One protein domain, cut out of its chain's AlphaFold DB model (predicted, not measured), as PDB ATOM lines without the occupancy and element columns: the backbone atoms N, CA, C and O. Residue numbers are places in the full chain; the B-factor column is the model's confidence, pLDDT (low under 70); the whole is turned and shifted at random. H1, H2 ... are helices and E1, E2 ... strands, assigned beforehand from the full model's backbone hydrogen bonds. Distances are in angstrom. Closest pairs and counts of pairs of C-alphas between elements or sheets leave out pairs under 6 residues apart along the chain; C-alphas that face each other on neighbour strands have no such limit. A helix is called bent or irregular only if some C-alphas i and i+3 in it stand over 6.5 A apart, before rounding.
ATOM      1  N   GLU A 177      94.543 109.293 136.895       82.38
ATOM      2  CA  GLU A 177      95.478 109.298 138.017       82.38
ATOM      3  C   GLU A 177      95.536 110.656 138.727       82.38
ATOM      4  O   GLU A 177      95.458 110.699 139.952       82.38
ATOM      5  N   PHE A 178      95.595 111.759 137.973       86.81
ATOM      6  CA  PHE A 178      95.569 113.108 138.534       86.81
ATOM      7  C   PHE A 178      94.236 113.398 139.225       86.81
ATOM      8  O   PHE A 178      94.223 113.797 140.390       86.81
ATOM      9  N   CYS A 179      93.111 113.171 138.538       85.44
ATOM     10  CA  CYS A 179      91.802 113.440 139.133       85.44
ATOM     11  C   CYS A 179      91.525 112.525 140.330       85.44
ATOM     12  O   CYS A 179      91.090 113.022 141.362       85.44
ATOM     13  N   ARG A 180      91.885 111.235 140.258       87.19
ATOM     14  CA  ARG A 180      91.794 110.307 141.396       87.19
ATOM     15  C   ARG A 180      92.629 110.783 142.579       87.19
ATOM     16  O   ARG A 180      92.133 110.759 143.698       87.19
ATOM     17  N   ALA A 181      93.865 111.234 142.362       89.56
ATOM     18  CA  ALA A 181      94.708 111.763 143.437       89.56
ATOM     19  C   ALA A 181      94.139 113.062 144.040       89.56
ATOM     20  O   ALA A 181      94.162 113.251 145.257       89.56
ATOM     21  N   CYS A 182      93.598 113.948 143.204       90.75
ATOM     22  CA  CYS A 182      92.940 115.174 143.645       90.75
ATOM     23  C   CYS A 182      91.699 114.878 144.502       90.75
ATOM     24  O   CYS A 182      91.606 115.336 145.641       90.75
ATOM     25  N   GLU A 183      90.787 114.055 143.989       90.75
ATOM     26  CA  GLU A 183      89.534 113.682 144.653       90.75
ATOM     27  C   GLU A 183      89.785 112.887 145.937       90.75
ATOM     28  O   GLU A 183      89.160 113.163 146.962       90.75
ATOM     29  N   ALA A 184      90.773 111.983 145.942       91.31
ATOM     30  CA  ALA A 184      91.169 111.232 147.135       91.31
ATOM     31  C   ALA A 184      91.652 112.133 148.285       91.31
ATOM     32  O   ALA A 184      91.534 111.763 149.451       91.31
ATOM     33  N   THR A 185      92.171 113.325 147.972       92.00
ATOM     34  CA  THR A 185      92.630 114.309 148.971       92.00
ATOM     35  C   THR A 185      91.572 115.366 149.313       92.00
ATOM     36  O   THR A 185      91.854 116.302 150.068       92.00
ATOM     37  N   GLY A 186      90.343 115.198 148.812       89.44
ATOM     38  CA  GLY A 186      89.205 116.088 149.053       89.44
ATOM     39  C   GLY A 186      89.151 117.312 148.136       89.44
ATOM     40  O   GLY A 186      88.440 118.266 148.446       89.44
ATOM     41  N   GLY A 187      89.916 117.316 147.041       90.94
ATOM     42  CA  GLY A 187      89.864 118.352 146.012       90.94
ATOM     43  C   GLY A 187      88.855 118.045 144.908       90.94
ATOM     44  O   GLY A 187      88.407 116.915 144.747       90.94
ATOM     45  N   THR A 188      88.513 119.056 144.111       90.25
ATOM     46  CA  THR A 188      87.741 118.878 142.870       90.25
ATOM     47  C   THR A 188      88.674 118.992 141.670       90.25
ATOM     48  O   THR A 188      89.381 119.993 141.525       90.25
ATOM     49  N   CYS A 189      88.695 117.971 140.813       88.25
ATOM     50  CA  CYS A 189      89.501 117.982 139.597       88.25
ATOM     51  C   CYS A 189      88.860 118.867 138.520       88.25
ATOM     52  O   CYS A 189      87.652 118.819 138.299       88.25
ATOM     53  N   GLY A 190      89.665 119.652 137.813       82.88
ATOM     54  CA  GLY A 190      89.210 120.452 136.682       82.88
ATOM     55  C   GLY A 190      90.361 120.906 135.796       82.88
ATOM     56  O   GLY A 190      91.471 120.382 135.874       82.88
ATOM     57  N   TYR A 191      90.095 121.904 134.958       83.38
ATOM     58  CA  TYR A 191      91.103 122.574 134.138       83.38
ATOM     59  C   TYR A 191      91.198 124.041 134.552       83.38
ATOM     60  O   TYR A 191      90.202 124.654 134.935       83.38
ATOM     61  N   GLY A 192      92.405 124.604 134.492       76.62
ATOM     62  CA  GLY A 192      92.611 126.035 134.709       76.62
ATOM     63  C   GLY A 192      91.984 126.888 133.602       76.62
ATOM     64  O   GLY A 192      91.496 126.380 132.595       76.62
ATOM     65  N   THR A 193      92.065 128.210 133.746       74.31
ATOM     66  CA  THR A 193      91.531 129.185 132.773       74.31
ATOM     67  C   THR A 193      92.136 129.063 131.372       74.31
ATOM     68  O   THR A 193      91.529 129.504 130.404       74.31
ATOM     69  N   GLU A 194      93.313 128.448 131.249       71.00
ATOM     70  CA  GLU A 194      93.959 128.159 129.962       71.00
ATOM     71  C   GLU A 194      93.413 126.887 129.280       71.00
ATOM     72  O   GLU A 194      93.831 126.564 128.173       71.00
ATOM     73  N   GLY A 195      92.515 126.132 129.930       61.56
ATOM     74  CA  GLY A 195      91.796 124.971 129.380       61.56
ATOM     75  C   GLY A 195      92.638 123.720 129.099       61.56
ATOM     76  O   GLY A 195      92.093 122.630 128.973       61.56
ATOM     77  N   ILE A 196      93.962 123.853 129.027       67.38
ATOM     78  CA  ILE A 196      94.885 122.774 128.648       67.38
ATOM     79  C   ILE A 196      95.505 122.105 129.884       67.38
ATOM     80  O   ILE A 196      95.854 120.927 129.854       67.38
ATOM     81  N   ARG A 197      95.647 122.841 130.991       74.56
ATOM     82  CA  ARG A 197      96.310 122.355 132.210       74.56
ATOM     83  C   ARG A 197      95.296 121.889 133.241       74.56
ATOM     84  O   ARG A 197      94.415 122.657 133.630       74.56
ATOM     85  N   GLN A 198      95.466 120.653 133.702       83.00
ATOM     86  CA  GLN A 198      94.677 120.102 134.794       83.00
ATOM     87  C   GLN A 198      95.014 120.812 136.110       83.00
ATOM     88  O   GLN A 198      96.166 121.165 136.373       83.00
ATOM     89  N   LEU A 199      93.988 121.044 136.919       89.31
ATOM     90  CA  LEU A 199      94.059 121.803 138.155       89.31
ATOM     91  C   LEU A 199      93.202 121.124 139.220       89.31
ATOM     92  O   LEU A 199      92.047 120.781 138.980       89.31
ATOM     93  N   CYS A 200      93.777 120.938 140.400       90.69
ATOM     94  CA  CYS A 200      93.108 120.387 141.562       90.69
ATOM     95  C   CYS A 200      92.694 121.548 142.461       90.69
ATOM     96  O   CYS A 200      93.543 122.274 142.984       90.69
ATOM     97  N   MET A 201      91.391 121.755 142.604       91.25
ATOM     98  CA  MET A 201      90.824 122.845 143.391       91.25
ATOM     99  C   MET A 201      90.640 122.367 144.833       91.25
ATOM    100  O   MET A 201      89.756 121.560 145.114       91.25
ATOM    101  N   CYS A 202      91.475 122.866 145.748       92.00
ATOM    102  CA  CYS A 202      91.527 122.441 147.154       92.00
ATOM    103  C   CYS A 202      90.769 123.384 148.102       92.00
ATOM    104  O   CYS A 202      91.087 123.479 149.286       92.00
ATOM    105  N   GLY A 203      89.811 124.148 147.573       85.44
ATOM    106  CA  GLY A 203      89.096 125.195 148.305       85.44
ATOM    107  C   GLY A 203      89.882 126.504 148.372       85.44
ATOM    108  O   GLY A 203      89.569 127.440 147.644       85.44
ATOM    109  N   SER A 204      90.907 126.586 149.230       82.56
ATOM    110  CA  SER A 204      91.666 127.832 149.460       82.56
ATOM    111  C   SER A 204      92.812 128.068 148.476       82.56
ATOM    112  O   SER A 204      93.324 129.182 148.380       82.56
ATOM    113  N   SER A 205      93.255 127.034 147.766       85.12
ATOM    114  CA  SER A 205      94.298 127.154 146.752       85.12
ATOM    115  C   SER A 205      94.156 126.089 145.678       85.12
ATOM    116  O   SER A 205      93.559 125.033 145.893       85.12
ATOM    117  N   ASN A 206      94.780 126.354 144.539       89.38
ATOM    118  CA  ASN A 206      94.839 125.420 143.430       89.38
ATOM    119  C   ASN A 206      96.177 124.672 143.441       89.38
ATOM    120  O   ASN A 206      97.214 125.258 143.751       89.38
ATOM    121  N   SER A 207      96.152 123.388 143.097       87.56
ATOM    122  CA  SER A 207      97.318 122.503 143.050       87.56
ATOM    123  C   SER A 207      97.420 121.814 141.691       87.56
ATOM    124  O   SER A 207      96.408 121.538 141.051       87.56
ATOM    125  N   THR A 208      98.638 121.521 141.238       87.75
ATOM    126  CA  THR A 208      98.903 120.761 140.003       87.75
ATOM    127  C   THR A 208      99.131 119.271 140.261       87.75
ATOM    128  O   THR A 208      99.465 118.542 139.331       87.75
ATOM    129  N   SER A 209      98.933 118.794 141.498       86.62
ATOM    130  CA  SER A 209      98.997 117.366 141.844       86.62
ATOM    131  C   SER A 209      97.829 116.911 142.731       86.62
ATOM    132  O   SER A 209      96.974 116.160 142.280       86.62
ATOM    133  N   ASN A 210      97.781 117.358 143.988       89.12
ATOM    134  CA  ASN A 210      96.763 116.996 144.981       89.12
ATOM    135  C   ASN A 210      96.659 118.048 146.107       89.12
ATOM    136  O   ASN A 210      97.464 118.984 146.170       89.12
ATOM    137  N   CYS A 211      95.705 117.878 147.024       89.12
ATOM    138  CA  CYS A 211      95.454 118.804 148.134       89.12
ATOM    139  C   CYS A 211      96.261 118.535 149.409       89.12
ATOM    140  O   CYS A 211      96.196 119.329 150.351       89.12
ATOM    141  N   ASP A 212      97.071 117.478 149.447       85.38
ATOM    142  CA  ASP A 212      97.938 117.197 150.596       85.38
ATOM    143  C   ASP A 212      99.129 118.158 150.656       85.38
ATOM    144  O   ASP A 212      99.489 118.653 151.726       85.38
ATOM    145  N   SER A 213      99.684 118.506 149.491       64.50
ATOM    146  CA  SER A 213     100.766 119.495 149.369       64.50
ATOM    147  C   SER A 213     100.384 120.888 149.899       64.50
ATOM    148  O   SER A 213     101.238 121.616 150.407       64.50
ATOM    149  N   VAL A 214      99.093 121.236 149.865       57.25
ATOM    150  CA  VAL A 214      98.547 122.519 150.339       57.25
ATOM    151  C   VAL A 214      98.401 122.554 151.864       57.25
ATOM    152  O   VAL A 214      98.685 123.573 152.496       57.25
ATOM    153  N   LYS A 215      98.013 121.438 152.496       53.38
ATOM    154  CA  LYS A 215      97.897 121.355 153.966       53.38
ATOM    155  C   LYS A 215      99.239 121.590 154.669       53.38
ATOM    156  O   LYS A 215      99.267 122.090 155.795       53.38
ATOM    157  N   SER A 216     100.350 121.296 153.993       48.91
ATOM    158  CA  SER A 216     101.702 121.515 154.519       48.91
ATOM    159  C   SER A 216     102.094 123.002 154.605       48.91
ATOM    160  O   SER A 216     102.874 123.380 155.473       48.91
ATOM    161  N   SER A 217     101.518 123.886 153.774       46.75
ATOM    162  CA  SER A 217     101.820 125.331 153.834       46.75
ATOM    163  C   SER A 217     100.980 126.089 154.870       46.75
ATOM    164  O   SER A 217     101.409 127.125 155.378       46.75
ATOM    165  N   SER A 218      99.803 125.558 155.219       44.69
ATOM    166  CA  SER A 218      98.889 126.162 156.204       44.69
ATOM    167  C   SER A 218      99.092 125.626 157.624       44.69
ATOM    168  O   SER A 218      98.708 126.276 158.594       44.69
ATOM    169  N   SER A 219      99.761 124.482 157.780       44.31
ATOM    170  CA  SER A 219     100.210 123.988 159.082       44.31
ATOM    171  C   SER A 219     101.542 124.636 159.469       44.31
ATOM    172  O   SER A 219     102.574 123.981 159.616       44.31
ATOM    173  N   ARG A 220     101.521 125.953 159.730       39.72
ATOM    174  CA  ARG A 220     102.480 126.511 160.694       39.72
ATOM    175  C   ARG A 220     102.294 125.706 161.974       39.72
ATOM    176  O   ARG A 220     101.284 125.865 162.653       39.72
ATOM    177  N   ARG A 221     103.248 124.823 162.277       39.69
ATOM    178  CA  ARG A 221     103.393 124.220 163.601       39.69
ATOM    179  C   ARG A 221     103.439 125.366 164.604       39.69
ATOM    180  O   ARG A 221     104.468 126.017 164.762       39.69
ATOM    181  N   ILE A 222     102.313 125.632 165.252       42.31
ATOM    182  CA  ILE A 222     102.303 126.367 166.504       42.31
ATOM    183  C   ILE A 222     102.894 125.376 167.499       42.31
ATOM    184  O   ILE A 222     102.203 124.482 167.981       42.31
ATOM    185  N   TYR A 223     104.204 125.470 167.722       42.25
ATOM    186  CA  TYR A 223     104.802 124.858 168.899       42.25
ATOM    187  C   TYR A 223     104.090 125.471 170.108       42.25
ATOM    188  O   TYR A 223     104.060 126.704 170.215       42.25
ATOM    189  N   PRO A 224     103.469 124.676 170.993       40.47
ATOM    190  CA  PRO A 224     102.949 125.229 172.224       40.47
ATOM    191  C   PRO A 224     104.140 125.787 173.004       40.47
ATOM    192  O   PRO A 224     105.104 125.082 173.287       40.47
ATOM    193  N   LEU A 225     104.059 127.065 173.375       46.91
ATOM    194  CA  LEU A 225     105.041 127.782 174.202       46.91
ATOM    195  C   LEU A 225     105.193 127.166 175.618       46.91
ATOM    196  O   LEU A 225     105.922 127.683 176.456       46.91
ATOM    197  N   ALA A 226     104.494 126.059 175.889       47.03
ATOM    198  CA  ALA A 226     104.500 125.329 177.147       47.03
ATOM    199  C   ALA A 226     105.765 124.471 177.358       47.03
ATOM    200  O   ALA A 226     106.156 124.271 178.505       47.03
ATOM    201  N   ASP A 227     106.455 124.027 176.298       46.72
ATOM    202  CA  ASP A 227     107.623 123.137 176.448       46.72
ATOM    203  C   ASP A 227     108.952 123.866 176.711       46.72
ATOM    204  O   ASP A 227     109.920 123.253 177.161       46.72
ATOM    205  N   THR A 228     109.026 125.185 176.513       45.94
ATOM    206  CA  THR A 228     110.245 125.960 176.812       45.94
ATOM    207  C   THR A 228     110.368 126.368 178.282       45.94
ATOM    208  O   THR A 228     111.482 126.598 178.748       45.94
ATOM    209  N   PHE A 229     109.273 126.401 179.050       48.97
ATOM    210  CA  PHE A 229     109.321 126.746 180.480       48.97
ATOM    211  C   PHE A 229     109.582 125.545 181.401       48.97
ATOM    212  O   PHE A 229     110.144 125.724 182.482       48.97
ATOM    213  N   ALA A 230     109.268 124.316 180.975       50.50
ATOM    214  CA  ALA A 230     109.511 123.117 181.784       50.50
ATOM    215  C   ALA A 230     111.014 122.791 181.944       50.50
ATOM    216  O   ALA A 230     111.444 122.342 183.007       50.50
ATOM    217  N   GLY A 231     111.840 123.084 180.930       51.44
ATOM    218  CA  GLY A 231     113.293 122.850 180.975       51.44
ATOM    219  C   GLY A 231     114.079 123.831 181.863       51.44
ATOM    220  O   GLY A 231     115.120 123.474 182.418       51.44
ATOM    221  N   LEU A 232     113.572 125.055 182.045       52.09
ATOM    222  CA  LEU A 232     114.203 126.095 182.873       52.09
ATOM    223  C   LEU A 232     113.918 125.933 184.376       52.09
ATOM    224  O   LEU A 232     114.727 126.335 185.207       52.09
ATOM    225  N   ILE A 233     112.803 125.297 184.747       53.94
ATOM    226  CA  ILE A 233     112.443 125.083 186.159       53.94
ATOM    227  C   ILE A 233     113.211 123.886 186.751       53.94
ATOM    228  O   ILE A 233     113.646 123.935 187.901       53.94
ATOM    229  N   MET A 234     113.481 122.847 185.952       54.12
ATOM    230  CA  MET A 234     114.256 121.678 186.397       54.12
ATOM    231  C   MET A 234     115.752 121.971 186.582       54.12
ATOM    232  O   MET A 234     116.411 121.318 187.387       54.12
ATOM    233  N   SER A 235     116.294 122.972 185.882       54.66
ATOM    234  CA  SER A 235     117.698 123.385 186.016       54.66
ATOM    235  C   SER A 235     117.947 124.269 187.245       54.66
ATOM    236  O   SER A 235     119.017 124.185 187.843       54.66
ATOM    237  N   LEU A 236     116.952 125.041 187.694       54.75
ATOM    238  CA  LEU A 236     117.050 125.841 188.923       54.75
ATOM    239  C   LEU A 236     116.863 125.004 190.200       54.75
ATOM    240  O   LEU A 236     117.484 125.299 191.220       54.75
ATOM    241  N   LEU A 237     116.071 123.928 190.150       54.53
ATOM    242  CA  LEU A 237     115.892 123.027 191.296       54.53
ATOM    243  C   LEU A 237     117.117 122.133 191.555       54.53
ATOM    244  O   LEU A 237     117.377 121.792 192.705       54.53
TER     245      LEU A 237
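Overview. This is residues 177 to 237 of the 243 residues of the protein "Wall-associated receptor kinase galacturonan-binding protein" of Parasponia andersonii (UniProt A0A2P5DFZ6). A small compact head with a long, nearly straight tail: in the head the helix H1 packs on a two-stranded hairpin, E1 and E2, and the tail sticks out from it as residues 216 to 237, ending in the helix H3. The short helix H2 lies where head and tail join, its residues 216 to 218 already in the free stretch. The printed part has 61 residues, with three named helices and two named strands in the order H1, E1, E2, H2, H3; the sheet E1 - E2 is antiparallel, and the class is mixed, helices and strands. The whole is extended, with a radius of gyration of the C-alphas of 19.9 A, and spans 66 by 20 by 13 A, a rod in outline whose length the tail makes.

Arrangement. H1, residues 177 to 184, comes closest to E1, residues 188 to 191, at the C-alphas of Cys 179 and Cys 189, 5.1 A apart. The closest C-alphas of H1 and E2, residues 198 to 201, are those of Cys 182 and Cys 200, 5.6 A apart. E1 and E2 form a hairpin of antiparallel neighbours, with 143 degrees between their directions. N 190 and O 199 are within hydrogen-bond range at 2.9 A, as are N 199 and O 190 at 2.8 A. Residues 200 to 201 of E2 also pair, antiparallel, with residues 206 to 207. H2, residues 212 to 218, is apart from H1 and from E1. H3, residues 227 to 237, is apart from H1, E1, E2 and H2. In H1 every O i to N i+4 pair is within hydrogen-bond range; H2 has 0 of 3 such pairs and 2 of 4 O i to N i+3 pairs within range, and H3 has 1 of 7 and 1 of 8.

Along the chain. H1 begins at C-alpha 177 (95.478, 109.298, 138.017) and is 10.3 A long. E1 measures 10.1 A, E2 9.8 A and H2 10.6 A from first to last C-alpha. H2 begins at C-alpha 212 (97.938, 117.197, 150.596). H3, 17.0 A long, ends at C-alpha 237 (115.892, 123.027, 191.296). H3 is neither bent nor irregular, but only just: C-alphas 228 and 231 are 6.0 A apart.

Size, cuts and confidence. The two C-alphas farthest apart are those of Gly 195 and Leu 237, at 66.5 A. Without the stretch that stands free, the body of 39 residues spans 25 by 21 by 12 A. The printed part has no cut. The link from H1 to E1 is tight, the other links are short, and no link is long. The mean pLDDT of the printed part is 70.3, with residues 195 to 196 and 213 to 237 under 70.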